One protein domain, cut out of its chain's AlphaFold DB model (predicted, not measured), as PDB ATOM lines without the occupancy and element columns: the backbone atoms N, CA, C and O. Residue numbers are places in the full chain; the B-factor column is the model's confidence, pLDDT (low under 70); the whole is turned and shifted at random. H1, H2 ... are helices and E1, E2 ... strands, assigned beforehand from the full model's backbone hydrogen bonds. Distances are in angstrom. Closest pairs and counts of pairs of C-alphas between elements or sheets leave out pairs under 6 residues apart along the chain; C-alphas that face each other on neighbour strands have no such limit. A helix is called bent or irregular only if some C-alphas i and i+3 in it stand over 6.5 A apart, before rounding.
ATOM      1  N   ILE A 159      11.815  22.984 -43.841       92.44
ATOM      2  CA  ILE A 159      11.997  22.422 -42.492       92.44
ATOM      3  C   ILE A 159      13.470  22.387 -42.104       92.44
ATOM      4  O   ILE A 159      13.797  22.731 -40.973       92.44
ATOM      5  N   PHE A 160      14.365  22.073 -43.041       90.00
ATOM      6  CA  PHE A 160      15.808  22.105 -42.804       90.00
ATOM      7  C   PHE A 160      16.300  23.460 -42.278       90.00
ATOM      8  O   PHE A 160      17.082  23.513 -41.334       90.00
ATOM      9  N   LYS A 161      15.795  24.576 -42.828       91.38
ATOM     10  CA  LYS A 161      16.156  25.919 -42.346       91.38
ATOM     11  C   LYS A 161      15.700  26.139 -40.905       91.38
ATOM     12  O   LYS A 161      16.378  26.831 -40.155       91.38
ATOM     13  N   TYR A 162      14.569  25.551 -40.520       95.31
ATOM     14  CA  TYR A 162      14.073  25.630 -39.149       95.31
ATOM     15  C   TYR A 162      14.861  24.730 -38.194       95.31
ATOM     16  O   TYR A 162      15.181  25.166 -37.098       95.31
ATOM     17  N   ILE A 163      15.242  23.521 -38.620       95.31
ATOM     18  CA  ILE A 163      16.159  22.651 -37.866       95.31
ATOM     19  C   ILE A 163      17.477  23.385 -37.595       95.31
ATOM     20  O   ILE A 163      17.903  23.455 -36.446       95.31
ATOM     21  N   LYS A 164      18.065  24.010 -38.625       93.69
ATOM     22  CA  LYS A 164      19.261  24.847 -38.476       93.69
ATOM     23  C   LYS A 164      19.053  25.974 -37.463       93.69
ATOM     24  O   LYS A 164      19.898  26.186 -36.607       93.69
ATOM     25  N   HIS A 165      17.927  26.683 -37.539       95.00
ATOM     26  CA  HIS A 165      17.612  27.740 -36.579       95.00
ATOM     27  C   HIS A 165      17.536  27.214 -35.136       95.00
ATOM     28  O   HIS A 165      18.186  27.777 -34.262       95.00
ATOM     29  N   LEU A 166      16.824  26.105 -34.892       96.81
ATOM     30  CA  LEU A 166      16.749  25.486 -33.561       96.81
ATOM     31  C   LEU A 166      18.128  25.071 -33.036       96.81
ATOM     32  O   LEU A 166      18.401  25.215 -31.847       96.81
ATOM     33  N   TYR A 167      18.985  24.552 -33.915       95.31
ATOM     34  CA  TYR A 167      20.355  24.195 -33.573       95.31
ATOM     35  C   TYR A 167      21.188  25.410 -33.157       95.31
ATOM     36  O   TYR A 167      21.839  25.366 -32.115       95.31
ATOM     37  N   GLU A 168      21.143  26.501 -33.924       94.44
ATOM     38  CA  GLU A 168      21.885  27.724 -33.595       94.44
ATOM     39  C   GLU A 168      21.413  28.341 -32.274       94.44
ATOM     40  O   GLU A 168      22.242  28.715 -31.444       94.44
ATOM     41  N   GLU A 169      20.101  28.384 -32.029       95.06
ATOM     42  CA  GLU A 169      19.557  28.855 -30.749       95.06
ATOM     43  C   GLU A 169      20.039  27.994 -29.577       95.06
ATOM     44  O   GLU A 169      20.481  28.519 -28.554       95.06
ATOM     45  N   LEU A 170      20.042  26.668 -29.737       95.12
ATOM     46  CA  LEU A 170      20.530  25.742 -28.718       95.12
ATOM     47  C   LEU A 170      22.041  25.872 -28.476       95.12
ATOM     48  O   LEU A 170      22.481  25.898 -27.327       95.12
ATOM     49  N   LYS A 171      22.838  26.011 -29.536       92.31
ATOM     50  CA  LYS A 171      24.289  26.226 -29.460       92.31
ATOM     51  C   LYS A 171      24.623  27.550 -28.777       92.31
ATOM     52  O   LYS A 171      25.508  27.601 -27.923       92.31
ATOM     53  N   ASN A 172      23.897  28.616 -29.109       90.75
ATOM     54  CA  ASN A 172      23.999  29.896 -28.414       90.75
ATOM     55  C   ASN A 172      23.595  29.759 -26.949       90.75
ATOM     56  O   ASN A 172      24.205  30.395 -26.087       90.75
ATOM     57  N   MET A 173      22.601  28.913 -26.660       90.31
ATOM     58  CA  MET A 173      22.154  28.707 -25.298       90.31
ATOM     59  C   MET A 173      23.235  28.024 -24.444       90.31
ATOM     60  O   MET A 173      23.632  28.534 -23.396       90.31
ATOM     61  N   LYS A 174      23.800  26.929 -24.956       88.38
ATOM     62  CA  LYS A 174      24.937  26.230 -24.348       88.38
ATOM     63  C   LYS A 174      26.107  27.178 -24.046       88.38
ATOM     64  O   LYS A 174      26.583  27.240 -22.921       88.38
ATOM     65  N   LYS A 175      26.510  28.021 -25.005       86.44
ATOM     66  CA  LYS A 175      27.608  28.986 -24.792       86.44
ATOM     67  C   LYS A 175      27.362  29.939 -23.619       86.44
ATOM     68  O   LYS A 175      28.304  30.281 -22.906       86.44
ATOM     69  N   LYS A 176      26.122  30.404 -23.413       83.81
ATOM     70  CA  LYS A 176      25.810  31.272 -22.261       83.81
ATOM     71  C   LYS A 176      25.857  30.488 -20.939       83.81
ATOM     72  O   LYS A 176      26.218  31.084 -19.929       83.81
ATOM     73  N   LEU A 177      25.534  29.188 -20.946       79.12
ATOM     74  CA  LEU A 177      25.660  28.299 -19.783       79.12
ATOM     75  C   LEU A 177      27.113  28.057 -19.381       79.12
ATOM     76  O   LEU A 177      27.446  28.224 -18.212       79.12
ATOM     77  N   GLU A 178      27.985  27.754 -20.342       77.25
ATOM     78  CA  GLU A 178      29.422  27.567 -20.091       77.25
ATOM     79  C   GLU A 178      30.058  28.817 -19.446       77.25
ATOM     80  O   GLU A 178      30.986  28.720 -18.646       77.25
ATOM     81  N   HIS A 179      29.517  30.006 -19.734       75.88
ATOM     82  CA  HIS A 179      29.972  31.289 -19.185       75.88
ATOM     83  C   HIS A 179      29.070  31.812 -18.050       75.88
ATOM     84  O   HIS A 179      29.014  33.020 -17.809       75.88
ATOM     85  N   TYR A 180      28.357  30.929 -17.341       70.44
ATOM     86  CA  TYR A 180      27.344  31.295 -16.341       70.44
ATOM     87  C   TYR A 180      27.842  32.261 -15.253       70.44
ATOM     88  O   TYR A 180      27.095  33.156 -14.858       70.44
ATOM     89  N   ILE A 181      29.102  32.152 -14.809       62.97
ATOM     90  CA  ILE A 181      29.692  33.073 -13.814       62.97
ATOM     91  C   ILE A 181      29.542  34.536 -14.264       62.97
ATOM     92  O   ILE A 181      29.165  35.397 -13.470       62.97
ATOM     93  N   THR A 182      29.734  34.805 -15.556       64.81
ATOM     94  CA  THR A 182      29.589  36.132 -16.171       64.81
ATOM     95  C   THR A 182      28.126  36.591 -16.245       64.81
ATOM     96  O   THR A 182      27.846  37.789 -16.269       64.81
ATOM     97  N   TYR A 183      27.172  35.655 -16.245       61.34
ATOM     98  CA  TYR A 183      25.733  35.907 -16.405       61.34
ATOM     99  C   TYR A 183      24.911  35.742 -15.123       61.34
ATOM    100  O   TYR A 183      23.689  35.884 -15.176       61.34
ATOM    101  N   LYS A 184      25.542  35.506 -13.966       69.00
ATOM    102  CA  LYS A 184      24.852  35.267 -12.684       69.00
ATOM    103  C   LYS A 184      23.816  36.351 -12.348       69.00
ATOM    104  O   LYS A 184      22.716  36.042 -11.905       69.00
ATOM    105  N   ASN A 185      24.122  37.613 -12.659       72.69
ATOM    106  CA  ASN A 185      23.227  38.756 -12.420       72.69
ATOM    107  C   ASN A 185      22.022  38.828 -13.383       72.69
ATOM    108  O   ASN A 185      21.149  39.671 -13.210       72.69
ATOM    109  N   LYS A 186      21.968  37.968 -14.409       76.44
ATOM    110  CA  LYS A 186      20.907  37.899 -15.430       76.44
ATOM    111  C   LYS A 186      20.207  36.536 -15.460       76.44
ATOM    112  O   LYS A 186      19.573  36.195 -16.458       76.44
ATOM    113  N   ILE A 187      20.300  35.762 -14.377       77.44
ATOM    114  CA  ILE A 187      19.746  34.403 -14.307       77.44
ATOM    115  C   ILE A 187      18.253  34.338 -14.667       77.44
ATOM    116  O   ILE A 187      17.847  33.425 -15.376       77.44
ATOM    117  N   THR A 188      17.447  35.330 -14.279       80.25
ATOM    118  CA  THR A 188      16.013  35.371 -14.607       80.25
ATOM    119  C   THR A 188      15.782  35.479 -16.115       80.25
ATOM    120  O   THR A 188      15.044  34.682 -16.685       80.25
ATOM    121  N   GLN A 189      16.469  36.406 -16.795       83.25
ATOM    122  CA  GLN A 189      16.393  36.539 -18.256       83.25
ATOM    123  C   GLN A 189      16.850  35.252 -18.951       83.25
ATOM    124  O   GLN A 189      16.281  34.842 -19.961       83.25
ATOM    125  N   TYR A 190      17.880  34.613 -18.402       81.88
ATOM    126  CA  TYR A 190      18.399  33.360 -18.918       81.88
ATOM    127  C   TYR A 190      17.380  32.210 -18.797       81.88
ATOM    128  O   TYR A 190      17.110  31.536 -19.790       81.88
ATOM    129  N   ILE A 191      16.774  32.022 -17.621       84.62
ATOM    130  CA  ILE A 191      15.732  31.013 -17.383       84.62
ATOM    131  C   ILE A 191      14.568  31.196 -18.365       84.62
ATOM    132  O   ILE A 191      14.103  30.213 -18.941       84.62
ATOM    133  N   VAL A 192      14.142  32.441 -18.606       86.56
ATOM    134  CA  VAL A 192      13.078  32.762 -19.574       86.56
ATOM    135  C   VAL A 192      13.475  32.345 -20.993       86.56
ATOM    136  O   VAL A 192      12.730  31.606 -21.635       86.56
ATOM    137  N   GLN A 193      14.669  32.731 -21.458       89.94
ATOM    138  CA  GLN A 193      15.166  32.364 -22.794       89.94
ATOM    139  C   GLN A 193      15.273  30.846 -22.975       89.94
ATOM    140  O   GLN A 193      14.880  30.303 -24.007       89.94
ATOM    141  N   LEU A 194      15.781  30.141 -21.962       90.62
ATOM    142  CA  LEU A 194      15.871  28.688 -22.008       90.62
ATOM    143  C   LEU A 194      14.476  28.042 -22.016       90.62
ATOM    144  O   LEU A 194      14.240  27.097 -22.766       90.62
ATOM    145  N   ASN A 195      13.532  28.551 -21.222       91.69
ATOM    146  CA  ASN A 195      12.163  28.037 -21.191       91.69
ATOM    147  C   ASN A 195      11.455  28.192 -22.544       91.69
ATOM    148  O   ASN A 195      10.798  27.252 -23.004       91.69
ATOM    149  N   GLU A 196      11.615  29.350 -23.188       93.19
ATOM    150  CA  GLU A 196      11.113  29.627 -24.534       93.19
ATOM    151  C   GLU A 196      11.709  28.654 -25.559       93.19
ATOM    152  O   GLU A 196      10.971  27.987 -26.296       93.19
ATOM    153  N   LEU A 197      13.036  28.493 -25.558       95.44
ATOM    154  CA  LEU A 197      13.723  27.565 -26.452       95.44
ATOM    155  C   LEU A 197      13.224  26.126 -26.258       95.44
ATOM    156  O   LEU A 197      12.848  25.456 -27.223       95.44
ATOM    157  N   LEU A 198      13.150  25.649 -25.012       95.50
ATOM    158  CA  LEU A 198      12.639  24.311 -24.710       95.50
ATOM    159  C   LEU A 198      11.181  24.151 -25.119       95.50
ATOM    160  O   LEU A 198      10.807  23.099 -25.635       95.50
ATOM    161  N   PHE A 199      10.339  25.167 -24.924       95.00
ATOM    162  CA  PHE A 199       8.958  25.089 -25.386       95.00
ATOM    163  C   PHE A 199       8.873  24.978 -26.904       95.00
ATOM    164  O   PHE A 199       8.084  24.185 -27.421       95.00
ATOM    165  N   THR A 200       9.706  25.740 -27.607       96.25
ATOM    166  CA  THR A 200       9.780  25.747 -29.065       96.25
ATOM    167  C   THR A 200      10.191  24.376 -29.590       96.25
ATOM    168  O   THR A 200       9.487  23.797 -30.424       96.25
ATOM    169  N   ILE A 201      11.269  23.802 -29.042       98.00
ATOM    170  CA  ILE A 201      11.739  22.449 -29.373       98.00
ATOM    171  C   ILE A 201      10.653  21.418 -29.040       98.00
ATOM    172  O   ILE A 201      10.316  20.575 -29.872       98.00
ATOM    173  N   TYR A 202      10.043  21.507 -27.856       96.38
ATOM    174  CA  TYR A 202       8.972  20.606 -27.436       96.38
ATOM    175  C   TYR A 202       7.784  20.631 -28.399       96.38
ATOM    176  O   TYR A 202       7.306  19.575 -28.819       96.38
ATOM    177  N   CYS A 203       7.307  21.819 -28.771       95.81
ATOM    178  CA  CYS A 203       6.234  21.995 -29.740       95.81
ATOM    179  C   CYS A 203       6.624  21.404 -31.098       95.81
ATOM    180  O   CYS A 203       5.855  20.621 -31.662       95.81
ATOM    181  N   PHE A 204       7.834  21.682 -31.582       97.69
ATOM    182  CA  PHE A 204       8.317  21.149 -32.851       97.69
ATOM    183  C   PHE A 204       8.325  19.614 -32.831       97.69
ATOM    184  O   PHE A 204       7.637  18.972 -33.625       97.69
ATOM    185  N   CYS A 205       8.977  18.999 -31.843       97.25
ATOM    186  CA  CYS A 205       8.989  17.547 -31.693       97.25
ATOM    187  C   CYS A 205       7.564  16.990 -31.549       97.25
ATOM    188  O   CYS A 205       7.188  16.048 -32.240       97.25
ATOM    189  N   LYS A 206       6.711  17.581 -30.707       95.19
ATOM    190  CA  LYS A 206       5.359  17.067 -30.434       95.19
ATOM    191  C   LYS A 206       4.464  17.028 -31.667       95.19
ATOM    192  O   LYS A 206       3.667  16.087 -31.790       95.19
ATOM    193  N   PHE A 207       4.530  18.054 -32.509       96.12
ATOM    194  CA  PHE A 207       3.667  18.177 -33.678       96.12
ATOM    195  C   PHE A 207       4.270  17.518 -34.919       96.12
ATOM    196  O   PHE A 207       3.498  16.976 -35.704       96.12
ATOM    197  N   PHE A 208       5.600  17.447 -35.049       96.75
ATOM    198  CA  PHE A 208       6.268  16.891 -36.234       96.75
ATOM    199  C   PHE A 208       6.795  15.443 -36.080       96.75
ATOM    200  O   PHE A 208       7.179  14.823 -37.065       96.75
ATOM    201  N   LYS A 209       6.725  14.845 -34.883       95.31
ATOM    202  CA  LYS A 209       7.232  13.492 -34.525       95.31
ATOM    203  C   LYS A 209       6.940  12.295 -35.432       95.31
ATOM    204  O   LYS A 209       7.611  11.284 -35.288       95.31
ATOM    205  N   LYS A 210       5.888  12.335 -36.249       95.38
ATOM    206  CA  LYS A 210       5.431  11.177 -37.044       95.38
ATOM    207  C   LYS A 210       5.651  11.344 -38.546       95.38
ATOM    208  O   LYS A 210       5.169  10.527 -39.319       95.38
ATOM    209  N   TYR A 211       6.249  12.459 -38.946       96.50
ATOM    210  CA  TYR A 211       6.341  12.860 -40.339       96.50
ATOM    211  C   TYR A 211       7.766  12.672 -40.843       96.50
ATOM    212  O   TYR A 211       8.732  12.961 -40.129       96.50
ATOM    213  N   HIS A 212       7.867  12.196 -42.077       94.56
ATOM    214  CA  HIS A 212       9.135  11.995 -42.750       94.56
ATOM    215  C   HIS A 212       9.659  13.313 -43.315       94.56
ATOM    216  O   HIS A 212       8.895  14.239 -43.598       94.56
ATOM    217  N   TYR A 213      10.976  13.412 -43.419       93.62
ATOM    218  CA  TYR A 213      11.651  14.591 -43.933       93.62
ATOM    219  C   TYR A 213      11.574  14.632 -45.461       93.62
ATOM    220  O   TYR A 213      11.882  13.648 -46.125       93.62
ATOM    221  N   PHE A 214      11.193  15.777 -46.023       92.44
ATOM    222  CA  PHE A 214      11.251  16.016 -47.462       92.44
ATOM    223  C   PHE A 214      12.524  16.787 -47.804       92.44
ATOM    224  O   PHE A 214      12.722  17.909 -47.330       92.44
ATOM    225  N   ASP A 215      13.376  16.188 -48.630       86.81
ATOM    226  CA  ASP A 215      14.575  16.833 -49.135       86.81
ATOM    227  C   ASP A 215      14.225  17.704 -50.344       86.81
ATOM    228  O   ASP A 215      13.810  17.218 -51.394       86.81
ATOM    229  N   ILE A 216      14.378  19.019 -50.183       84.88
ATOM    230  CA  ILE A 216      14.075  19.994 -51.235       84.88
ATOM    231  C   ILE A 216      15.150  19.988 -52.330       84.88
ATOM    232  O   ILE A 216      14.821  20.275 -53.478       84.88
ATOM    233  N   LYS A 217      16.412  19.672 -52.003       83.69
ATOM    234  CA  LYS A 217      17.499  19.613 -52.991       83.69
ATOM    235  C   LYS A 217      17.320  18.398 -53.901       83.69
ATOM    236  O   LYS A 217      17.441  18.529 -55.113       83.69
ATOM    237  N   GLU A 218      16.984  17.249 -53.321       85.81
ATOM    238  CA  GLU A 218      16.728  16.010 -54.072       85.81
ATOM    239  C   GLU A 218      15.288  15.901 -54.591       85.81
ATOM    240  O   GLU A 218      14.965  14.998 -55.361       85.81
ATOM    241  N   ASN A 219      14.410  16.815 -54.162       86.62
ATOM    242  CA  ASN A 219      12.978  16.813 -54.445       86.62
ATOM    243  C   ASN A 219      12.310  15.459 -54.122       86.62
ATOM    244  O   ASN A 219      11.514  14.934 -54.905       86.62
ATOM    245  N   LYS A 220      12.654  14.875 -52.967       91.25
ATOM    246  CA  LYS A 220      12.240  13.521 -52.580       91.25
ATOM    247  C   LYS A 220      11.915  13.417 -51.092       91.25
ATOM    248  O   LYS A 220      12.564  14.019 -50.241       91.25
ATOM    249  N   LEU A 221      10.922  12.590 -50.766       90.75
ATOM    250  CA  LEU A 221      10.634  12.195 -49.391       90.75
ATOM    251  C   LEU A 221      11.666  11.163 -48.902       90.75
ATOM    252  O   LEU A 221      11.813  10.094 -49.495       90.75
ATOM    253  N   SER A 222      12.369  11.488 -47.820       87.44
ATOM    254  CA  SER A 222      13.300  10.595 -47.130       87.44
ATOM    255  C   SER A 222      12.554   9.567 -46.275       87.44
ATOM    256  O   SER A 222      11.444   9.819 -45.815       87.44
ATOM    257  N   ASN A 223      13.194   8.431 -45.997       85.25
ATOM    258  CA  ASN A 223      12.709   7.462 -45.010       85.25
ATOM    259  C   ASN A 223      13.019   7.886 -43.564       85.25
ATOM    260  O   ASN A 223      12.556   7.253 -42.621       85.25
ATOM    261  N   GLU A 224      13.788   8.958 -43.359       88.06
ATOM    262  CA  GLU A 224      14.085   9.467 -42.022       88.06
ATOM    263  C   GLU A 224      12.999  10.432 -41.531       88.06
ATOM    264  O   GLU A 224      12.495  11.289 -42.263       88.06
ATOM    265  N   LEU A 225      12.654  10.326 -40.246       93.75
ATOM    266  CA  LEU A 225      11.739  11.260 -39.597       93.75
ATOM    267  C   LEU A 225      12.366  12.651 -39.461       93.75
ATOM    268  O   LEU A 225      13.558  12.790 -39.187       93.75
ATOM    269  N   ILE A 226      11.527  13.687 -39.489       95.38
ATOM    270  CA  ILE A 226      11.945  15.071 -39.209       95.38
ATOM    271  C   ILE A 226      12.627  15.191 -37.839       95.38
ATOM    272  O   ILE A 226      13.615  15.907 -37.700       95.38
ATOM    273  N   ILE A 227      12.133  14.473 -36.824       94.88
ATOM    274  CA  ILE A 227      12.742  14.489 -35.487       94.88
ATOM    275  C   ILE A 227      14.106  13.791 -35.447       94.88
ATOM    276  O   ILE A 227      14.944  14.184 -34.644       94.88
ATOM    277  N   VAL A 228      14.355  12.809 -36.320       91.69
ATOM    278  CA  VAL A 228      15.672  12.169 -36.450       91.69
ATOM    279  C   VAL A 228      16.636  13.120 -37.142       91.69
ATOM    280  O   VAL A 228      17.713  13.364 -36.608       91.69
ATOM    281  N   LYS A 229      16.209  13.759 -38.242       91.56
ATOM    282  CA  LYS A 229      16.980  14.826 -38.898       91.56
ATOM    283  C   LYS A 229      17.349  15.963 -37.947       91.56
ATOM    284  O   LYS A 229      18.441  16.499 -38.062       91.56
ATOM    285  N   LEU A 230      16.468  16.313 -37.005       94.31
ATOM    286  CA  LEU A 230      16.794  17.259 -35.940       94.31
ATOM    287  C   LEU A 230      17.898  16.714 -35.030       94.31
ATOM    288  O   LEU A 230      18.887  17.406 -34.841       94.31
ATOM    289  N   MET A 231      17.748  15.500 -34.482       91.94
ATOM    290  CA  MET A 231      18.714  14.914 -33.535       91.94
ATOM    291  C   MET A 231      20.140  14.854 -34.092       91.94
ATOM    292  O   MET A 231      21.081  15.180 -33.371       91.94
ATOM    293  N   ILE A 232      20.286  14.452 -35.357       88.69
ATOM    294  CA  ILE A 232      21.592  14.230 -35.997       88.69
ATOM    295  C   ILE A 232      22.190  15.485 -36.635       88.69
ATOM    296  O   ILE A 232      23.269  15.410 -37.210       88.69
ATOM    297  N   TYR A 233      21.497  16.625 -36.585       89.56
ATOM    298  CA  TYR A 233      21.947  17.832 -37.271       89.56
ATOM    299  C   TYR A 233      23.281  18.349 -36.704       89.56
ATOM    300  O   TYR A 233      23.389  18.534 -35.490       89.56
ATOM    301  N   THR A 234      24.250  18.634 -37.580       85.19
ATOM    302  CA  THR A 234      25.551  19.257 -37.269       85.19
ATOM    303  C   THR A 234      25.771  20.520 -38.114       85.19
ATOM    304  O   THR A 234      25.238  20.658 -39.218       85.19
ATOM    305  N   ASP A 235      26.567  21.459 -37.594       75.12
ATOM    306  CA  ASP A 235      27.011  22.673 -38.299       75.12
ATOM    307  C   ASP A 235      28.338  22.413 -39.021       75.12
ATOM    308  O   ASP A 235      29.359  23.038 -38.740       75.12
ATOM    309  N   ASP A 236      28.340  21.443 -39.935       62.09
ATOM    310  CA  ASP A 236      29.468  21.248 -40.840       62.09
ATOM    311  C   ASP A 236      29.293  22.155 -42.055       62.09
ATOM    312  O   ASP A 236      28.495  21.902 -42.962       62.09
ATOM    313  N   LYS A 237      30.089  23.230 -42.082       48.56
ATOM    314  CA  LYS A 237      30.234  24.141 -43.230       48.56
ATOM    315  C   LYS A 237      30.647  23.429 -44.531       48.56
ATOM    316  O   LYS A 237      30.548  24.047 -45.584       48.56
ATOM    317  N   ASN A 238      31.048  22.158 -44.470       38.78
ATOM    318  CA  ASN A 238      31.469  21.364 -45.625       38.78
ATOM    319  C   ASN A 238      30.325  20.585 -46.306       38.78
ATOM    320  O   ASN A 238      30.460  20.225 -47.468       38.78
ATOM    321  N   ASN A 239      29.153  20.431 -45.675       42.50
ATOM    322  CA  ASN A 239      28.061  19.614 -46.238       42.50
ATOM    323  C   ASN A 239      27.114  20.381 -47.179       42.50
ATOM    324  O   ASN A 239      26.037  19.890 -47.535       42.50
ATOM    325  N   ILE A 240      27.444  21.622 -47.555       42.66
ATOM    326  CA  ILE A 240      26.656  22.334 -48.572       42.66
ATOM    327  C   ILE A 240      27.078  21.906 -49.984       42.66
ATOM    328  O   ILE A 240      26.181  21.840 -50.829       42.66
ATOM    329  N   ASP A 241      28.342  21.504 -50.177       35.47
ATOM    330  CA  ASP A 241      28.902  21.159 -51.492       35.47
ATOM    331  C   ASP A 241      29.498  19.739 -51.604       35.47
ATOM    332  O   ASP A 241      29.544  19.218 -52.716       35.47
ATOM    333  N   ASP A 242      29.830  19.059 -50.502       35.88
ATOM    334  CA  ASP A 242      30.249  17.649 -50.510       35.88
ATOM    335  C   ASP A 242      29.489  16.874 -49.427       35.88
ATOM    336  O   ASP A 242      29.756  17.011 -48.242       35.88
ATOM    337  N   ASP A 243      28.485  16.088 -49.820       34.81
ATOM    338  CA  ASP A 243      28.627  14.644 -49.635       34.81
ATOM    339  C   ASP A 243      27.505  13.875 -50.325       34.81
ATOM    340  O   ASP A 243      26.349  13.784 -49.906       34.81
ATOM    341  N   ARG A 244      27.920  13.279 -51.435       34.91
ATOM    342  CA  ARG A 244      27.232  12.204 -52.120       34.91
ATOM    343  C   ARG A 244      27.217  10.982 -51.189       34.91
ATOM    344  O   ARG A 244      28.247  10.376 -50.933       34.91
ATOM    345  N   ASN A 245      26.029  10.558 -50.778       38.31
ATOM    346  CA  ASN A 245      25.628   9.148 -50.712       38.31
ATOM    347  C   ASN A 245      26.402   8.101 -49.873       38.31
ATOM    348  O   ASN A 245      26.046   6.939 -50.032       38.31
ATOM    349  N   ASN A 246      27.349   8.400 -48.970       36.25
ATOM    350  CA  ASN A 246      28.062   7.305 -48.263       36.25
ATOM    351  C   ASN A 246      28.257   7.407 -46.738       36.25
ATOM    352  O   ASN A 246      28.719   6.430 -46.151       36.25
ATOM    353  N   HIS A 247      27.868   8.491 -46.062       40.72
ATOM    354  CA  HIS A 247      27.917   8.526 -44.592       40.72
ATOM    355  C   HIS A 247      26.560   8.151 -44.001       40.72
ATOM    356  O   HIS A 247      25.562   8.848 -44.189       40.72
ATOM    357  N   THR A 248      26.504   7.013 -43.307       49.06
ATOM    358  CA  THR A 248      25.307   6.610 -42.567       49.06
ATOM    359  C   THR A 248      25.039   7.650 -41.476       49.06
ATOM    360  O   THR A 248      25.961   8.187 -40.865       49.06
ATOM    361  N   SER A 249      23.770   7.933 -41.175       50.34
ATOM    362  CA  SER A 249      23.380   8.820 -40.065       50.34
ATOM    363  C   SER A 249      23.942   8.379 -38.699       50.34
ATOM    364  O   SER A 249      23.988   9.168 -37.755       50.34
ATOM    365  N   GLN A 250      24.435   7.140 -38.621       50.72
ATOM    366  CA  GLN A 250      25.189   6.571 -37.508       50.72
ATOM    367  C   GLN A 250      26.588   7.201 -37.354       50.72
ATOM    368  O   GLN A 250      26.968   7.539 -36.234       50.72
ATOM    369  N   ASP A 251      27.320   7.441 -38.448       48.19
ATOM    370  CA  ASP A 251      28.676   8.012 -38.418       48.19
ATOM    371  C   ASP A 251      28.694   9.464 -37.911       48.19
ATOM    372  O   ASP A 251      29.608   9.855 -37.186       48.19
ATOM    373  N   MET A 252      27.668  10.262 -38.239       51.31
ATOM    374  CA  MET A 252      27.568  11.666 -37.801       51.31
ATOM    375  C   MET A 252      27.298  11.805 -36.295       51.31
ATOM    376  O   MET A 252      27.786  12.741 -35.664       51.31
ATOM    377  N   LEU A 253      26.561  10.867 -35.695       52.84
ATOM    378  CA  LEU A 253      26.337  10.839 -34.245       52.84
ATOM    379  C   LEU A 253      27.519  10.259 -33.468       52.84
ATOM    380  O   LEU A 253      27.782  10.711 -32.358       52.84
ATOM    381  N   LEU A 254      28.218   9.272 -34.037       49.72
ATOM    382  CA  LEU A 254      29.386   8.643 -33.416       49.72
ATOM    383  C   LEU A 254      30.632   9.544 -33.450       49.72
ATOM    384  O   LEU A 254      31.508   9.386 -32.605       49.72
ATOM    385  N   LYS A 255      30.716  10.493 -34.397       48.72
ATOM    386  CA  LYS A 255      31.843  11.439 -34.524       48.72
ATOM    387  C   LYS A 255      31.610  12.828 -33.917       48.72
ATOM    388  O   LYS A 255      32.568  13.583 -33.787       48.72
ATOM    389  N   GLY A 256      30.378  13.212 -33.582       53.69
ATOM    390  CA  GLY A 256      30.049  14.620 -33.352       53.69
ATOM    391  C   GLY A 256      29.697  14.985 -31.912       53.69
ATOM    392  O   GLY A 256      28.511  15.025 -31.578       53.69
ATOM    393  N   ASP A 257      30.676  15.486 -31.149       64.44
ATOM    394  CA  ASP A 257      30.479  16.387 -29.986       64.44
ATOM    395  C   ASP A 257      29.739  17.708 -30.357       64.44
ATOM    396  O   ASP A 257      29.728  18.704 -29.630       64.44
ATOM    397  N   THR A 258      29.146  17.766 -31.548       78.94
ATOM    398  CA  THR A 258      28.589  18.950 -32.192       78.94
ATOM    399  C   THR A 258      27.165  18.738 -32.694       78.94
ATOM    400  O   THR A 258      26.572  19.705 -33.173       78.94
ATOM    401  N   SER A 259      26.597  17.528 -32.591       88.56
ATOM    402  CA  SER A 259      25.218  17.258 -33.028       88.56
ATOM    403  C   SER A 259      24.180  17.959 -32.146       88.56
ATOM    404  O   SER A 259      24.431  18.245 -30.973       88.56
ATOM    405  N   PHE A 260      22.983  18.220 -32.682       92.94
ATOM    406  CA  PHE A 260      21.883  18.815 -31.914       92.94
ATOM    407  C   PHE A 260      21.599  18.030 -30.633       92.94
ATOM    408  O   PHE A 260      21.486  18.623 -29.564       92.94
ATOM    409  N   LEU A 261      21.490  16.699 -30.732       92.31
ATOM    410  CA  LEU A 261      21.203  15.840 -29.585       92.31
ATOM    411  C   LEU A 261      22.297  15.935 -28.518       92.31
ATOM    412  O   LEU A 261      21.988  16.048 -27.332       92.31
ATOM    413  N   TYR A 262      23.560  15.932 -28.946       89.69
ATOM    414  CA  TYR A 262      24.695  16.081 -28.047       89.69
ATOM    415  C   TYR A 262      24.650  17.419 -27.307       89.69
ATOM    416  O   TYR A 262      24.664  17.449 -26.076       89.69
ATOM    417  N   ILE A 263      24.513  18.529 -28.046       91.81
ATOM    418  CA  ILE A 263      24.422  19.871 -27.458       91.81
ATOM    419  C   ILE A 263      23.215  19.941 -26.518       91.81
ATOM    420  O   ILE A 263      23.317  20.515 -25.438       91.81
ATOM    421  N   PHE A 264      22.090  19.321 -26.876       94.50
ATOM    422  CA  PHE A 264      20.880  19.309 -26.059       94.50
ATOM    423  C   PHE A 264      21.108  18.634 -24.701       94.50
ATOM    424  O   PHE A 264      20.770  19.213 -23.667       94.50
ATOM    425  N   ILE A 265      21.717  17.443 -24.695       92.06
ATOM    426  CA  ILE A 265      22.053  16.710 -23.466       92.06
ATOM    427  C   ILE A 265      23.097  17.477 -22.648       92.06
ATOM    428  O   ILE A 265      22.934  17.628 -21.437       92.06
ATOM    429  N   GLN A 266      24.129  18.015 -23.297       89.44
ATOM    430  CA  GLN A 266      25.158  18.793 -22.615       89.44
ATOM    431  C   GLN A 266      24.582  20.051 -21.952       89.44
ATOM    432  O   GLN A 266      24.871  20.306 -20.787       89.44
ATOM    433  N   THR A 267      23.698  20.777 -22.641       90.88
ATOM    434  CA  THR A 267      23.020  21.971 -22.102       90.88
ATOM    435  C   THR A 267      22.214  21.622 -20.842       90.88
ATOM    436  O   THR A 267      22.227  22.370 -19.868       90.88
ATOM    437  N   TYR A 268      21.548  20.461 -20.812       91.25
ATOM    438  CA  TYR A 268      20.848  19.981 -19.614       91.25
ATOM    439  C   TYR A 268      21.808  19.695 -18.449       91.25
ATOM    440  O   TYR A 268      21.543  20.106 -17.319       91.25
ATOM    441  N   VAL A 269      22.925  19.012 -18.713       87.88
ATOM    442  CA  VAL A 269      23.927  18.678 -17.688       87.88
ATOM    443  C   VAL A 269      24.590  19.936 -17.127       87.88
ATOM    444  O   VAL A 269      24.697  20.085 -15.911       87.88
ATOM    445  N   GLU A 270      24.998  20.862 -17.994       85.31
ATOM    446  CA  GLU A 270      25.578  22.151 -17.605       85.31
ATOM    447  C   GLU A 270      24.596  22.985 -16.788       85.31
ATOM    448  O   GLU A 270      24.980  23.565 -15.771       85.31
ATOM    449  N   MET A 271      23.318  22.994 -17.179       86.62
ATOM    450  CA  MET A 271      22.268  23.630 -16.393       86.62
ATOM    451  C   MET A 271      22.199  23.018 -14.992       86.62
ATOM    452  O   MET A 271      22.143  23.768 -14.031       86.62
ATOM    453  N   ILE A 272      22.233  21.692 -14.829       83.69
ATOM    454  CA  ILE A 272      22.216  21.095 -13.484       83.69
ATOM    455  C   ILE A 272      23.438  21.528 -12.674       83.69
ATOM    456  O   ILE A 272      23.268  22.002 -11.553       83.69
ATOM    457  N   ASN A 273      24.639  21.415 -13.244       79.94
ATOM    458  CA  ASN A 273      25.883  21.727 -12.542       79.94
ATOM    459  C   ASN A 273      25.919  23.195 -12.086       79.94
ATOM    460  O   ASN A 273      26.023  23.490 -10.902       79.94
ATOM    461  N   HIS A 274      25.778  24.141 -13.014       74.88
ATOM    462  CA  HIS A 274      25.995  25.557 -12.709       74.88
ATOM    463  C   HIS A 274      24.918  26.166 -11.824       74.88
ATOM    464  O   HIS A 274      25.179  27.077 -11.038       74.88
ATOM    465  N   VAL A 275      23.696  25.681 -11.980       68.06
ATOM    466  CA  VAL A 275      22.536  26.308 -11.380       68.06
ATOM    467  C   VAL A 275      22.304  25.770  -9.964       68.06
ATOM    468  O   VAL A 275      21.976  26.559  -9.084       68.06
ATOM    469  N   TYR A 276      22.546  24.477  -9.703       66.00
ATOM    470  CA  TYR A 276      22.408  23.903  -8.356       66.00
ATOM    471  C   TYR A 276      23.641  24.108  -7.464       66.00
ATOM    472  O   TYR A 276      23.483  24.138  -6.245       66.00
ATOM    473  N   ASP A 277      24.837  24.305  -8.033       63.28
ATOM    474  CA  ASP A 277      26.036  24.634  -7.243       63.28
ATOM    475  C   ASP A 277      26.033  26.097  -6.763       63.28
ATOM    476  O   ASP A 277      26.655  26.445  -5.756       63.28
ATOM    477  N   SER A 278      25.306  26.982  -7.453       59.31
ATOM    478  CA  SER A 278      25.070  28.346  -6.985       59.31
ATOM    479  C   SER A 278      23.903  28.351  -5.997       59.31
ATOM    480  O   SER A 278      22.821  27.906  -6.349       59.31
ATOM    481  N   GLN A 279      24.085  28.846  -4.770       61.44
ATOM    482  CA  GLN A 279      22.990  29.015  -3.802       61.44
ATOM    483  C   GLN A 279      21.904  29.946  -4.375       61.44
ATOM    484  O   GLN A 279      22.005  31.169  -4.277       61.44
ATOM    485  N   LEU A 280      20.901  29.376  -5.044       64.12
ATOM    486  CA  LEU A 280      19.783  30.108  -5.628       64.12
ATOM    487  C   LEU A 280      18.689  30.354  -4.599       64.12
ATOM    488  O   LEU A 280      18.538  29.605  -3.640       64.12
ATOM    489  N   ASN A 281      17.902  31.401  -4.830       66.94
ATOM    490  CA  ASN A 281      16.670  31.620  -4.087       66.94
ATOM    491  C   ASN A 281      15.587  30.596  -4.496       66.94
ATOM    492  O   ASN A 281      15.609  30.039  -5.598       66.94
ATOM    493  N   ASP A 282      14.604  30.391  -3.619       63.47
ATOM    494  CA  ASP A 282      13.545  29.384  -3.796       63.47
ATOM    495  C   ASP A 282      12.723  29.570  -5.087       63.47
ATOM    496  O   ASP A 282      12.269  28.595  -5.689       63.47
ATOM    497  N   GLY A 283      12.558  30.817  -5.547       68.88
ATOM    498  CA  GLY A 283      11.828  31.144  -6.775       68.88
ATOM    499  C   GLY A 283      12.463  30.522  -8.020       68.88
ATOM    500  O   GLY A 283      11.796  29.793  -8.751       68.88
ATOM    501  N   HIS A 284      13.768  30.727  -8.220       76.50
ATOM    502  CA  HIS A 284      14.461  30.175  -9.383       76.50
ATOM    503  C   HIS A 284      14.529  28.645  -9.334       76.50
ATOM    504  O   HIS A 284      14.394  28.005 -10.377       76.50
ATOM    505  N   MET A 285      14.671  28.034  -8.147       78.00
ATOM    506  CA  MET A 285      14.700  26.568  -8.012       78.00
ATOM    507  C   MET A 285      13.476  25.902  -8.651       78.00
ATOM    508  O   MET A 285      13.607  24.899  -9.359       78.00
ATOM    509  N   LYS A 286      12.287  26.485  -8.457       82.06
ATOM    510  CA  LYS A 286      11.041  26.000  -9.061       82.06
ATOM    511  C   LYS A 286      11.075  26.064 -10.590       82.06
ATOM    512  O   LYS A 286      10.685  25.094 -11.246       82.06
ATOM    513  N   ASP A 287      11.565  27.164 -11.157       83.00
ATOM    514  CA  ASP A 287      11.689  27.324 -12.608       83.00
ATOM    515  C   ASP A 287      12.649  26.288 -13.200       83.00
ATOM    516  O   ASP A 287      12.368  25.670 -14.224       83.00
ATOM    517  N   ILE A 288      13.754  26.008 -12.514       84.31
ATOM    518  CA  ILE A 288      14.762  25.045 -12.969       84.31
ATOM    519  C   ILE A 288      14.240  23.612 -12.906       84.31
ATOM    520  O   ILE A 288      14.476  22.827 -13.825       84.31
ATOM    521  N   LEU A 289      13.504  23.253 -11.850       85.81
ATOM    522  CA  LEU A 289      12.809  21.963 -11.778       85.81
ATOM    523  C   LEU A 289      11.848  21.790 -12.961       85.81
ATOM    524  O   LEU A 289      11.769  20.715 -13.560       85.81
ATOM    525  N   PHE A 290      11.160  22.861 -13.350       87.50
ATOM    526  CA  PHE A 290      10.285  22.844 -14.514       87.50
ATOM    527  C   PHE A 290      11.042  22.720 -15.840       87.50
ATOM    528  O   PHE A 290      10.628  21.944 -16.705       87.50
ATOM    529  N   LEU A 291      12.174  23.409 -15.995       90.69
ATOM    530  CA  LEU A 291      13.056  23.262 -17.155       90.69
ATOM    531  C   LEU A 291      13.576  21.824 -17.287       90.69
ATOM    532  O   LEU A 291      13.501  21.242 -18.370       90.69
ATOM    533  N   ARG A 292      14.017  21.209 -16.185       90.19
ATOM    534  CA  ARG A 292      14.446  19.800 -16.139       90.19
ATOM    535  C   ARG A 292      13.358  18.847 -16.626       90.19
ATOM    536  O   ARG A 292      13.599  18.010 -17.498       90.19
ATOM    537  N   TYR A 293      12.138  19.023 -16.123       89.44
ATOM    538  CA  TYR A 293      10.981  18.260 -16.586       89.44
ATOM    539  C   TYR A 293      10.734  18.442 -18.094       89.44
ATOM    540  O   TYR A 293      10.464  17.469 -18.803       89.44
ATOM    541  N   ARG A 294      10.872  19.666 -18.624       91.38
ATOM    542  CA  ARG A 294      10.718  19.942 -20.064       91.38
ATOM    543  C   ARG A 294      11.781  19.258 -20.917       91.38
ATOM    544  O   ARG A 294      11.424  18.669 -21.938       91.38
ATOM    545  N   TYR A 295      13.043  19.274 -20.490       93.75
ATOM    546  CA  TYR A 295      14.125  18.535 -21.145       93.75
ATOM    547  C   TYR A 295      13.785  17.051 -21.289       93.75
ATOM    548  O   TYR A 295      13.815  16.502 -22.393       93.75
ATOM    549  N   MET A 296      13.371  16.415 -20.192       91.88
ATOM    550  CA  MET A 296      13.013  14.997 -20.221       91.88
ATOM    551  C   MET A 296      11.734  14.717 -21.009       91.88
ATOM    552  O   MET A 296      11.634  13.680 -21.664       91.88
ATOM    553  N   CYS A 297      10.778  15.648 -21.043       93.12
ATOM    554  CA  CYS A 297       9.618  15.550 -21.930       93.12
ATOM    555  C   CYS A 297      10.014  15.544 -23.412       93.12
ATOM    556  O   CYS A 297       9.419  14.803 -24.198       93.12
ATOM    557  N   ILE A 298      10.995  16.361 -23.803       96.19
ATOM    558  CA  ILE A 298      11.515  16.403 -25.176       96.19
ATOM    559  C   ILE A 298      12.231  15.092 -25.500       96.19
ATOM    560  O   ILE A 298      11.875  14.459 -26.493       96.19
ATOM    561  N   LEU A 299      13.150  14.627 -24.642       94.19
ATOM    562  CA  LEU A 299      13.839  13.341 -24.829       94.19
ATOM    563  C   LEU A 299      12.856  12.172 -24.932       94.19
ATOM    564  O   LEU A 299      12.970  11.351 -25.837       94.19
ATOM    565  N   ASN A 300      11.836  12.138 -24.072       92.81
ATOM    566  CA  ASN A 300      10.773  11.137 -24.132       92.81
ATOM    567  C   ASN A 300      10.072  11.145 -25.501       92.81
ATOM    568  O   ASN A 300       9.834  10.090 -26.077       92.81
ATOM    569  N   ILE A 301       9.763  12.322 -26.064       94.38
ATOM    570  CA  ILE A 301       9.175  12.414 -27.410       94.38
ATOM    571  C   ILE A 301      10.156  11.900 -28.468       94.38
ATOM    572  O   ILE A 301       9.749  11.107 -29.315       94.38
ATOM    573  N   LEU A 302      11.416  12.332 -28.424       94.38
ATOM    574  CA  LEU A 302      12.437  11.916 -29.384       94.38
ATOM    575  C   LEU A 302      12.592  10.389 -29.396       94.38
ATOM    576  O   LEU A 302      12.430   9.774 -30.445       94.38
ATOM    577  N   ILE A 303      12.776   9.768 -28.228       92.19
ATOM    578  CA  ILE A 303      12.939   8.315 -28.081       92.19
ATOM    579  C   ILE A 303      11.664   7.580 -28.490       92.19
ATOM    580  O   ILE A 303      11.675   6.764 -29.411       92.19
ATOM    581  N   LYS A 304      10.539   7.884 -27.832       92.94
ATOM    582  CA  LYS A 304       9.281   7.147 -28.008       92.94
ATOM    583  C   LYS A 304       8.826   7.138 -29.457       92.94
ATOM    584  O   LYS A 304       8.327   6.129 -29.940       92.94
ATOM    585  N   TYR A 305       8.919   8.279 -30.134       93.00
ATOM    586  CA  TYR A 305       8.397   8.394 -31.487       93.00
ATOM    587  C   TYR A 305       9.389   7.969 -32.558       93.00
ATOM    588  O   TYR A 305       8.938   7.518 -33.607       93.00
ATOM    589  N   ASN A 306      10.691   8.000 -32.273       91.44
ATOM    590  CA  ASN A 306      11.666   7.324 -33.112       91.44
ATOM    591  C   ASN A 306      11.490   5.797 -33.061       91.44
ATOM    592  O   ASN A 306      11.415   5.170 -34.107       91.44
ATOM    593  N   LEU A 307      11.295   5.207 -31.874       90.50
ATOM    594  CA  LEU A 307      10.960   3.778 -31.740       90.50
ATOM    595  C   LEU A 307       9.644   3.416 -32.440       90.50
ATOM    596  O   LEU A 307       9.501   2.322 -32.969       90.50
ATOM    597  N   LYS A 308       8.666   4.330 -32.435       91.31
ATOM    598  CA  LYS A 308       7.346   4.072 -33.017       91.31
ATOM    599  C   LYS A 308       7.291   4.182 -34.538       91.31
ATOM    600  O   LYS A 308       6.530   3.457 -35.170       91.31
ATOM    601  N   TYR A 309       7.935   5.207 -35.086       90.25
ATOM    602  CA  TYR A 309       7.734   5.639 -36.470       90.25
ATOM    603  C   TYR A 309       9.026   5.646 -37.286       90.25
ATOM    604  O   TYR A 309       8.958   5.869 -38.489       90.25
ATOM    605  N   GLY A 310      10.181   5.489 -36.640       84.94
ATOM    606  CA  GLY A 310      11.477   5.455 -37.299       84.94
ATOM    607  C   GLY A 310      11.795   4.072 -37.854       84.94
ATOM    608  O   GLY A 310      11.034   3.117 -37.701       84.94
ATOM    609  N   ASP A 311      12.955   3.972 -38.492       82.00
ATOM    610  CA  ASP A 311      13.480   2.706 -38.993       82.00
ATOM    611  C   ASP A 311      13.782   1.746 -37.828       82.00
ATOM    612  O   ASP A 311      14.479   2.102 -36.870       82.00
ATOM    613  N   SER A 312      13.268   0.517 -37.905       70.56
ATOM    614  CA  SER A 312      13.431  -0.503 -36.866       70.56
ATOM    615  C   SER A 312      14.899  -0.845 -36.616       70.56
ATOM    616  O   SER A 312      15.273  -1.073 -35.469       70.56
ATOM    617  N   LYS A 313      15.750  -0.794 -37.651       71.75
ATOM    618  CA  LYS A 313      17.189  -1.070 -37.514       71.75
ATOM    619  C   LYS A 313      17.925   0.006 -36.719       71.75
ATOM    620  O   LYS A 313      18.867  -0.297 -35.996       71.75
ATOM    621  N   ASN A 314      17.499   1.260 -36.849       79.12
ATOM    622  CA  ASN A 314      18.232   2.413 -36.329       79.12
ATOM    623  C   ASN A 314      17.621   2.998 -35.050       79.12
ATOM    624  O   ASN A 314      18.322   3.608 -34.247       79.12
ATOM    625  N   SER A 315      16.319   2.825 -34.826       83.81
ATOM    626  CA  SER A 315      15.604   3.444 -33.703       83.81
ATOM    627  C   SER A 315      16.131   3.024 -32.324       83.81
ATOM    628  O   SER A 315      16.272   3.875 -31.442       83.81
ATOM    629  N   VAL A 316      16.493   1.747 -32.156       85.88
ATOM    630  CA  VAL A 316      17.126   1.212 -30.936       85.88
ATOM    631  C   VAL A 316      18.532   1.781 -30.748       85.88
ATOM    632  O   VAL A 316      18.888   2.179 -29.641       85.88
ATOM    633  N   PHE A 317      19.301   1.908 -31.832       85.00
ATOM    634  CA  PHE A 317      20.636   2.508 -31.807       85.00
ATOM    635  C   PHE A 317      20.601   3.960 -31.313       85.00
ATOM    636  O   PHE A 317      21.311   4.303 -30.369       85.00
ATOM    637  N   TYR A 318      19.715   4.798 -31.863       85.12
ATOM    638  CA  TYR A 318      19.546   6.178 -31.392       85.12
ATOM    639  C   TYR A 318      19.173   6.243 -29.907       85.12
ATOM    640  O   TYR A 318      19.612   7.142 -29.194       85.12
ATOM    641  N   PHE A 319      18.364   5.297 -29.427       88.62
ATOM    642  CA  PHE A 319      18.031   5.235 -28.012       88.62
ATOM    643  C   PHE A 319      19.248   4.826 -27.164       88.62
ATOM    644  O   PHE A 319      19.504   5.470 -26.147       88.62
ATOM    645  N   SER A 320      20.044   3.844 -27.601       86.25
ATOM    646  CA  SER A 320      21.306   3.485 -26.934       86.25
ATOM    647  C   SER A 320      22.219   4.696 -26.798       86.25
ATOM    648  O   SER A 320      22.648   5.013 -25.696       86.25
ATOM    649  N   LEU A 321      22.418   5.442 -27.888       85.94
ATOM    650  CA  LEU A 321      23.260   6.636 -27.886       85.94
ATOM    651  C   LEU A 321      22.789   7.693 -26.888       85.94
ATOM    652  O   LEU A 321      23.608   8.283 -26.194       85.94
ATOM    653  N   ILE A 322      21.478   7.932 -26.782       89.06
ATOM    654  CA  ILE A 322      20.945   8.874 -25.788       89.06
ATOM    655  C   ILE A 322      21.299   8.414 -24.371       89.06
ATOM    656  O   ILE A 322      21.692   9.231 -23.540       89.06
ATOM    657  N   VAL A 323      21.166   7.116 -24.089       87.25
ATOM    658  CA  VAL A 323      21.506   6.539 -22.783       87.25
ATOM    659  C   VAL A 323      23.007   6.645 -22.507       87.25
ATOM    660  O   VAL A 323      23.386   7.087 -21.422       87.25
ATOM    661  N   ASP A 324      23.850   6.318 -23.485       86.00
ATOM    662  CA  ASP A 324      25.307   6.422 -23.378       86.00
ATOM    663  C   ASP A 324      25.753   7.874 -23.152       86.00
ATOM    664  O   ASP A 324      26.503   8.137 -22.215       86.00
ATOM    665  N   MET A 325      25.217   8.837 -23.910       87.25
ATOM    666  CA  MET A 325      25.519  10.265 -23.737       87.25
ATOM    667  C   MET A 325      25.091  10.782 -22.359       87.25
ATOM    668  O   MET A 325      25.846  11.501 -21.699       87.25
ATOM    669  N   LEU A 326      23.894  10.405 -21.888       87.56
ATOM    670  CA  LEU A 326      23.434  10.759 -20.542       87.56
ATOM    671  C   LEU A 326      24.358  10.177 -19.469       87.56
ATOM    672  O   LEU A 326      24.619  10.845 -18.470       87.56
ATOM    673  N   LYS A 327      24.857   8.953 -19.660       85.06
ATOM    674  CA  LYS A 327      25.780   8.295 -18.732       85.06
ATOM    675  C   LYS A 327      27.165   8.939 -18.739       85.06
ATOM    676  O   LYS A 327      27.712   9.164 -17.666       85.06
ATOM    677  N   GLU A 328      27.717   9.230 -19.912       84.56
ATOM    678  CA  GLU A 328      29.065   9.781 -20.080       84.56
ATOM    679  C   GLU A 328      29.177  11.209 -19.536       84.56
ATOM    680  O   GLU A 328      30.127  11.532 -18.827       84.56
ATOM    681  N   LYS A 329      28.196  12.073 -19.829       82.94
ATOM    682  CA  LYS A 329      28.258  13.490 -19.435       82.94
ATOM    683  C   LYS A 329      27.869  13.740 -17.977       82.94
ATOM    684  O   LYS A 329      28.096  14.831 -17.459       82.94
ATOM    685  N   SER A 330      27.286  12.761 -17.294       82.06
ATOM    686  CA  SER A 330      26.744  12.955 -15.949       82.06
ATOM    687  C   SER A 330      27.710  12.519 -14.852       82.06
ATOM    688  O   SER A 330      28.203  11.396 -14.843       82.06
ATOM    689  N   ASN A 331      27.902  13.375 -13.846       82.12
ATOM    690  CA  ASN A 331      28.496  12.960 -12.575       82.12
ATOM    691  C   ASN A 331      27.468  12.180 -11.715       82.12
ATOM    692  O   ASN A 331      26.290  12.064 -12.068       82.12
ATOM    693  N   LYS A 332      27.891  11.657 -10.555       78.56
ATOM    694  CA  LYS A 332      27.014  10.870  -9.658       78.56
ATOM    695  C   LYS A 332      25.731  11.614  -9.253       78.56
ATOM    696  O   LYS A 332      24.670  10.995  -9.199       78.56
ATOM    697  N   THR A 333      25.817  12.917  -8.998       78.38
ATOM    698  CA  THR A 333      24.677  13.762  -8.606       78.38
ATOM    699  C   THR A 333      23.706  13.957  -9.773       78.38
ATOM    700  O   THR A 333      22.499  13.762  -9.622       78.38
ATOM    701  N   ASN A 334      24.232  14.237 -10.966       81.25
ATOM    702  CA  ASN A 334      23.456  14.412 -12.196       81.25
ATOM    703  C   ASN A 334      22.677  13.144 -12.546       81.25
ATOM    704  O   ASN A 334      21.504  13.221 -12.904       81.25
ATOM    705  N   ILE A 335      23.292  11.972 -12.361       81.06
ATOM    706  CA  ILE A 335      22.630  10.679 -12.576       81.06
ATOM    707  C   ILE A 335      21.383  10.548 -11.693       81.06
ATOM    708  O   ILE A 335      20.352  10.067 -12.165       81.06
ATOM    709  N   GLN A 336      21.435  10.987 -10.431       82.00
ATOM    710  CA  GLN A 336      20.272  10.920  -9.544       82.00
ATOM    711  C   GLN A 336      19.136  11.832 -10.024       82.00
ATOM    712  O   GLN A 336      17.972  11.428 -10.012       82.00
ATOM    713  N   PHE A 337      19.461  13.038 -10.492       84.25
ATOM    714  CA  PHE A 337      18.469  13.958 -11.048       84.25
ATOM    715  C   PHE A 337      17.847  13.444 -12.346       84.25
ATOM    716  O   PHE A 337      16.624  13.458 -12.466       84.25
ATOM    717  N   ILE A 338      18.655  12.901 -13.261       85.12
ATOM    718  CA  ILE A 338      18.176  12.284 -14.505       85.12
ATOM    719  C   ILE A 338      17.192  11.158 -14.203       85.12
ATOM    720  O   ILE A 338      16.112  11.108 -14.792       85.12
ATOM    721  N   LYS A 339      17.526  10.279 -13.249       83.56
ATOM    722  CA  LYS A 339      16.638   9.184 -12.827       83.56
ATOM    723  C   LYS A 339      15.288   9.709 -12.350       83.56
ATOM    724  O   LYS A 339      14.253   9.234 -12.818       83.56
ATOM    725  N   ASN A 340      15.295  10.713 -11.475       83.69
ATOM    726  CA  ASN A 340      14.069  11.329 -10.973       83.69
ATOM    727  C   ASN A 340      13.250  11.962 -12.111       83.69
ATOM    728  O   ASN A 340      12.043  11.749 -12.198       83.69
ATOM    729  N   ASP A 341      13.894  12.697 -13.018       87.06
ATOM    730  CA  ASP A 341      13.203  13.410 -14.097       87.06
ATOM    731  C   ASP A 341      12.587  12.451 -15.131       87.06
ATOM    732  O   ASP A 341      11.496  12.692 -15.657       87.06
ATOM    733  N   ILE A 342      13.250  11.322 -15.391       82.31
ATOM    734  CA  ILE A 342      12.740  10.254 -16.255       82.31
ATOM    735  C   ILE A 342      11.539   9.556 -15.617       82.31
ATOM    736  O   ILE A 342      10.538   9.315 -16.302       82.31
ATOM    737  N   GLN A 343      11.593   9.292 -14.307       80.94
ATOM    738  CA  GLN A 343      10.451   8.767 -13.557       80.94
ATOM    739  C   GLN A 343       9.260   9.737 -13.602       80.94
ATOM    740  O   GLN A 343       8.144   9.309 -13.899       80.94
ATOM    741  N   LEU A 344       9.490  11.043 -13.416       82.56
ATOM    742  CA  LEU A 344       8.456  12.083 -13.532       82.56
ATOM    743  C   LEU A 344       7.819  12.132 -14.929       82.56
ATOM    744  O   LEU A 344       6.616  12.354 -15.062       82.56
ATOM    745  N   CYS A 345       8.602  11.886 -15.981       81.56
ATOM    746  CA  CYS A 345       8.108  11.831 -17.361       81.56
ATOM    747  C   CYS A 345       7.394  10.518 -17.720       81.56
ATOM    748  O   CYS A 345       6.933  10.373 -18.857       81.56
ATOM    749  N   ASN A 346       7.304   9.581 -16.772       77.19
ATOM    750  CA  ASN A 346       6.536   8.347 -16.833       77.19
ATOM    751  C   ASN A 346       6.719   7.578 -18.152       77.19
ATOM    752  O   ASN A 346       5.819   7.511 -18.999       77.19
ATOM    753  N   TRP A 347       7.904   6.996 -18.343       82.75
ATOM    754  CA  TRP A 347       8.286   6.241 -19.543       82.75
ATOM    755  C   TRP A 347       7.573   4.875 -19.670       82.75
ATOM    756  O   TRP A 347       8.165   3.880 -20.079       82.75
ATOM    757  N   LEU A 348       6.261   4.820 -19.403       77.62
ATOM    758  CA  LEU A 348       5.407   3.628 -19.561       77.62
ATOM    759  C   LEU A 348       5.402   3.068 -20.984       77.62
ATOM    760  O   LEU A 348       4.972   1.942 -21.205       77.62
ATOM    761  N   PHE A 349       5.848   3.855 -21.967       82.81
ATOM    762  CA  PHE A 349       5.962   3.373 -23.336       82.81
ATOM    763  C   PHE A 349       6.925   2.183 -23.437       82.81
ATOM    764  O   PHE A 349       6.682   1.310 -24.261       82.81
ATOM    765  N   LEU A 350       7.956   2.114 -22.585       82.25
ATOM    766  CA  LEU A 350       8.926   1.021 -22.592       82.25
ATOM    767  C   LEU A 350       8.264  -0.336 -22.363       82.25
ATOM    768  O   LEU A 350       8.517  -1.253 -23.133       82.25
ATOM    769  N   ASP A 351       7.354  -0.444 -21.391       78.12
ATOM    770  CA  ASP A 351       6.632  -1.694 -21.114       78.12
ATOM    771  C   ASP A 351       5.886  -2.188 -22.350       78.12
ATOM    772  O   ASP A 351       5.946  -3.369 -22.686       78.12
ATOM    773  N   LYS A 352       5.253  -1.259 -23.072       82.38
ATOM    774  CA  LYS A 352       4.551  -1.560 -24.316       82.38
ATOM    775  C   LYS A 352       5.500  -2.092 -25.397       82.38
ATOM    776  O   LYS A 352       5.208  -3.101 -26.030       82.38
ATOM    777  N   TYR A 353       6.644  -1.438 -25.601       82.94
ATOM    778  CA  TYR A 353       7.610  -1.850 -26.629       82.94
ATOM    779  C   TYR A 353       8.376  -3.130 -26.281       82.94
ATOM    780  O   TYR A 353       8.829  -3.822 -27.190       82.94
ATOM    781  N   ILE A 354       8.504  -3.453 -24.992       79.75
ATOM    782  CA  ILE A 354       9.114  -4.702 -24.522       79.75
ATOM    783  C   ILE A 354       8.141  -5.875 -24.670       79.75
ATOM    784  O   ILE A 354       8.568  -6.952 -25.088       79.75
ATOM    785  N   LEU A 355       6.873  -5.683 -24.284       73.69
ATOM    786  CA  LEU A 355       5.889  -6.761 -24.129       73.69
ATOM    787  C   LEU A 355       5.005  -6.986 -25.360       73.69
ATOM    788  O   LEU A 355       4.708  -8.130 -25.676       73.69
ATOM    789  N   GLU A 356       4.544  -5.920 -26.017       69.69
ATOM    790  CA  GLU A 356       3.513  -6.016 -27.063       69.69
ATOM    791  C   GLU A 356       4.102  -5.906 -28.470       69.69
ATOM    792  O   GLU A 356       3.734  -6.668 -29.358       69.69
ATOM    793  N   GLU A 357       5.005  -4.947 -28.690       67.50
ATOM    794  CA  GLU A 357       5.478  -4.613 -30.043       67.50
ATOM    795  C   GLU A 357       6.838  -5.251 -30.387       67.50
ATOM    796  O   GLU A 357       7.298  -5.110 -31.515       67.50
ATOM    797  N   ASN A 358       7.488  -5.946 -29.438       69.50
ATOM    798  CA  ASN A 358       8.811  -6.583 -29.587       69.50
ATOM    799  C   ASN A 358       9.896  -5.689 -30.227       69.50
ATOM    800  O   ASN A 358      10.861  -6.183 -30.802       69.50
ATOM    801  N   VAL A 359       9.768  -4.368 -30.083       78.88
ATOM    802  CA  VAL A 359      10.740  -3.384 -30.589       78.88
ATOM    803  C   VAL A 359      11.982  -3.346 -29.697       78.88
ATOM    804  O   VAL A 359      13.081  -3.080 -30.172       78.88
ATOM    805  N   ILE A 360      11.812  -3.614 -28.398       81.12
ATOM    806  CA  ILE A 360      12.898  -3.677 -27.420       81.12
ATOM    807  C   ILE A 360      13.060  -5.124 -26.949       81.12
ATOM    808  O   ILE A 360      12.142  -5.721 -26.369       81.12
ATOM    809  N   ASP A 361      14.241  -5.694 -27.175       82.38
ATOM    810  CA  ASP A 361      14.604  -6.991 -26.613       82.38
ATOM    811  C   ASP A 361      14.963  -6.887 -25.115       82.38
ATOM    812  O   ASP A 361      15.091  -5.802 -24.538       82.38
ATOM    813  N   LEU A 362      15.078  -8.037 -24.446       81.31
ATOM    814  CA  LEU A 362      15.370  -8.067 -23.010       81.31
ATOM    815  C   LEU A 362      16.807  -7.666 -22.673       81.31
ATOM    816  O   LEU A 362      17.047  -7.192 -21.563       81.31
ATOM    817  N   TYR A 363      17.746  -7.835 -23.605       82.38
ATOM    818  CA  TYR A 363      19.134  -7.439 -23.403       82.38
ATOM    819  C   TYR A 363      19.243  -5.913 -23.354       82.38
ATOM    820  O   TYR A 363      19.763  -5.349 -22.390       82.38
ATOM    821  N   PHE A 364      18.647  -5.235 -24.330       84.25
ATOM    822  CA  PHE A 364      18.572  -3.788 -24.391       84.25
ATOM    823  C   PHE A 364      17.730  -3.212 -23.248       84.25
ATOM    824  O   PHE A 364      18.126  -2.229 -22.620       84.25
ATOM    825  N   PHE A 365      16.614  -3.859 -22.889       85.06
ATOM    826  CA  PHE A 365      15.862  -3.488 -21.689       85.06
ATOM    827  C   PHE A 365      16.716  -3.590 -20.416       85.06
ATOM    828  O   PHE A 365      16.696  -2.668 -19.603       85.06
ATOM    829  N   SER A 366      17.486  -4.670 -20.249       84.25
ATOM    830  CA  SER A 366      18.399  -4.843 -19.114       84.25
ATOM    831  C   SER A 366      19.463  -3.744 -19.082       84.25
ATOM    832  O   SER A 366      19.670  -3.122 -18.041       84.25
ATOM    833  N   TYR A 367      20.067  -3.423 -20.230       85.31
ATOM    834  CA  TYR A 367      21.017  -2.316 -20.372       85.31
ATOM    835  C   TYR A 367      20.414  -0.971 -19.921       85.31
ATOM    836  O   TYR A 367      20.989  -0.303 -19.056       85.31
ATOM    837  N   ILE A 368      19.215  -0.614 -20.404       84.50
ATOM    838  CA  ILE A 368      18.516   0.612 -19.979       84.50
ATOM    839  C   ILE A 368      18.209   0.561 -18.479       84.50
ATOM    840  O   ILE A 368      18.433   1.535 -17.760       84.50
ATOM    841  N   ASN A 369      17.684  -0.564 -17.989       83.88
ATOM    842  CA  ASN A 369      17.258  -0.698 -16.602       83.88
ATOM    843  C   ASN A 369      18.436  -0.630 -15.622       83.88
ATOM    844  O   ASN A 369      18.282  -0.053 -14.550       83.88
ATOM    845  N   ASN A 370      19.610  -1.141 -15.999       83.06
ATOM    846  CA  ASN A 370      20.831  -1.056 -15.197       83.06
ATOM    847  C   ASN A 370      21.307   0.388 -15.018       83.06
ATOM    848  O   ASN A 370      21.794   0.757 -13.949       83.06
ATOM    849  N   PHE A 371      21.159   1.222 -16.049       79.69
ATOM    850  CA  PHE A 371      21.486   2.639 -15.937       79.69
ATOM    851  C   PHE A 371      20.401   3.410 -15.173       79.69
ATOM    852  O   PHE A 371      20.702   4.181 -14.261       79.69
ATOM    853  N   MET A 372      19.131   3.186 -15.516       75.19
ATOM    854  CA  MET A 372      18.024   4.063 -15.123       75.19
ATOM    855  C   MET A 372      17.265   3.616 -13.869       75.19
ATOM    856  O   MET A 372      16.539   4.420 -13.293       75.19
ATOM    857  N   ASN A 373      17.434   2.369 -13.421       77.38
ATOM    858  CA  ASN A 373      16.662   1.756 -12.334       77.38
ATOM    859  C   ASN A 373      15.141   1.933 -12.512       77.38
ATOM    860  O   ASN A 373      14.434   2.288 -11.569       77.38
ATOM    861  N   LEU A 374      14.629   1.710 -13.727       75.88
ATOM    862  CA  LEU A 374      13.199   1.874 -14.023       75.88
ATOM    863  C   LEU A 374      12.340   0.861 -13.264       75.88
ATOM    864  O   LEU A 374      11.199   1.155 -12.914       75.88
TER     865      LEU A 374
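Overview. This is residues 159 to 374 of the 404 residues of an uncharacterized protein of Plasmodium falciparum MaliPS096_E11 (UniProt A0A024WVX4). Five helices, H1, H2, H5, H6 and H7, make an up-and-down bundle, with H1 and H2 on one side of H5 and H6 and with H7 on the other. H8 crosses H5 and H6 steeply on the H7 side, H9 and H10 form a looser last layer beyond H7 and H8, and at one end of the bundle sit short H3 and a hairpin of two strands, E1 and E2; residues 237 to 248 stick out there as a loop. The printed part has 216 residues with ten named helices and two named strands, in the order H1 H2 E1 E2 H3 H4 H5 H6 H7 H8 H9 H10; the sheet E1 - E2 is antiparallel and the class is mostly helix. The whole is compact, with a radius of gyration of the C-alphas of 17.6 A and spans of 51 by 44 by 29 A.

Along the chain. Start at the sheet: E1 is residues 212 to 215, 9.7 A long, and E2 is residues 220 to 225, 13.2 A. H3, residues 226 to 231, follows E2 at once. Now find C-alpha 159 at (11.997, 22.422, -42.492), where H1 begins; it runs 28.8 A to residue 178. H2, residues 180 to 208, spans 32.4 A and has a kink of 99 degrees near residue 187; it is irregular, with C-alphas 185 and 188 8.3 A apart. After H4, residues 249 to 255, come H5, residues 260 to 277, 25.7 A, and H6, residues 282 to 309, which spans 40.8 A from C-alpha 282 at (13.545, 29.384, -3.796). H7, residues 312 to 329, spans 26.8 A and is only just irregular, with C-alphas 313 and 316 7.0 A apart. H8 is residues 332 to 344, H9 residues 349 to 355, and H10 residues 362 to 372, ending at C-alpha 372 (18.024, 4.063, -15.123).

Arrangement. Look first at the hairpin E1 and E2, antiparallel at 140 degrees: N 213 and O 224 are 2.9 A apart and N 222 and O 213 2.8 A, both within hydrogen-bond range. The closest C-alphas of E1 and H3 are those of Tyr 213 and Ile 226, 4.8 A apart. H3 touches H5 (Met 231 and Leu 261, closest C-alphas 4.8 A) at a steep tilt of 52 degrees. From there walk into the bundle, where each helix runs against the one before it. The helical hairpin H1 and H2 has its closest C-alphas at Met 173 and Leu 194, 7.1 A. H1 touches H5 at a shallow tilt of 26 degrees, closest C-alphas Lys 174 and Thr 267, 5.2 A. H2 touches H6 at a shallow tilt of 30 degrees, closest C-alphas Tyr 202 and Ile 298, 5.4 A. H6 and H7 are a helical hairpin, closest at C-alphas Leu 307 and Ser 315, 5.1 A. H8 touches H6 with residues 341 to 344 alone, closest C-alphas Tyr 293 and Asp 341, 5.9 A, at a steep tilt of 69 degrees, only just short of about perpendicular. H10 only just touches H7, with 3 pairs of C-alphas within 8 A, the closest Val 323 and Ile 368, 7.2 A. H9 and H10 are close but not clearly touching, at 7.3 A between the C-alphas of Ile 354 and Leu 362. H4 and H7 are near each other, while H1 and H7 are apart. Every O i to N i+4 pair is within hydrogen-bond range in H1, H3, H5, H8, H9 and H10; the counts are 21 of 25 in H2, 2 of 3 in H4, 23 of 24 in H6 and 12 of 14 in H7.

Size, cuts and confidence. The C-alphas farthest apart, those of Arg 244 and Asp 282, are 53.1 A apart. The printed part has no cut. The link from H3 to H4, 17 residues, is long, and its residues 237 to 248 stand free. The mean pLDDT of the printed part is 81.2; look for values under 70 at residues 181 to 184, 236 to 257, 275 to 283 and 356 to 358.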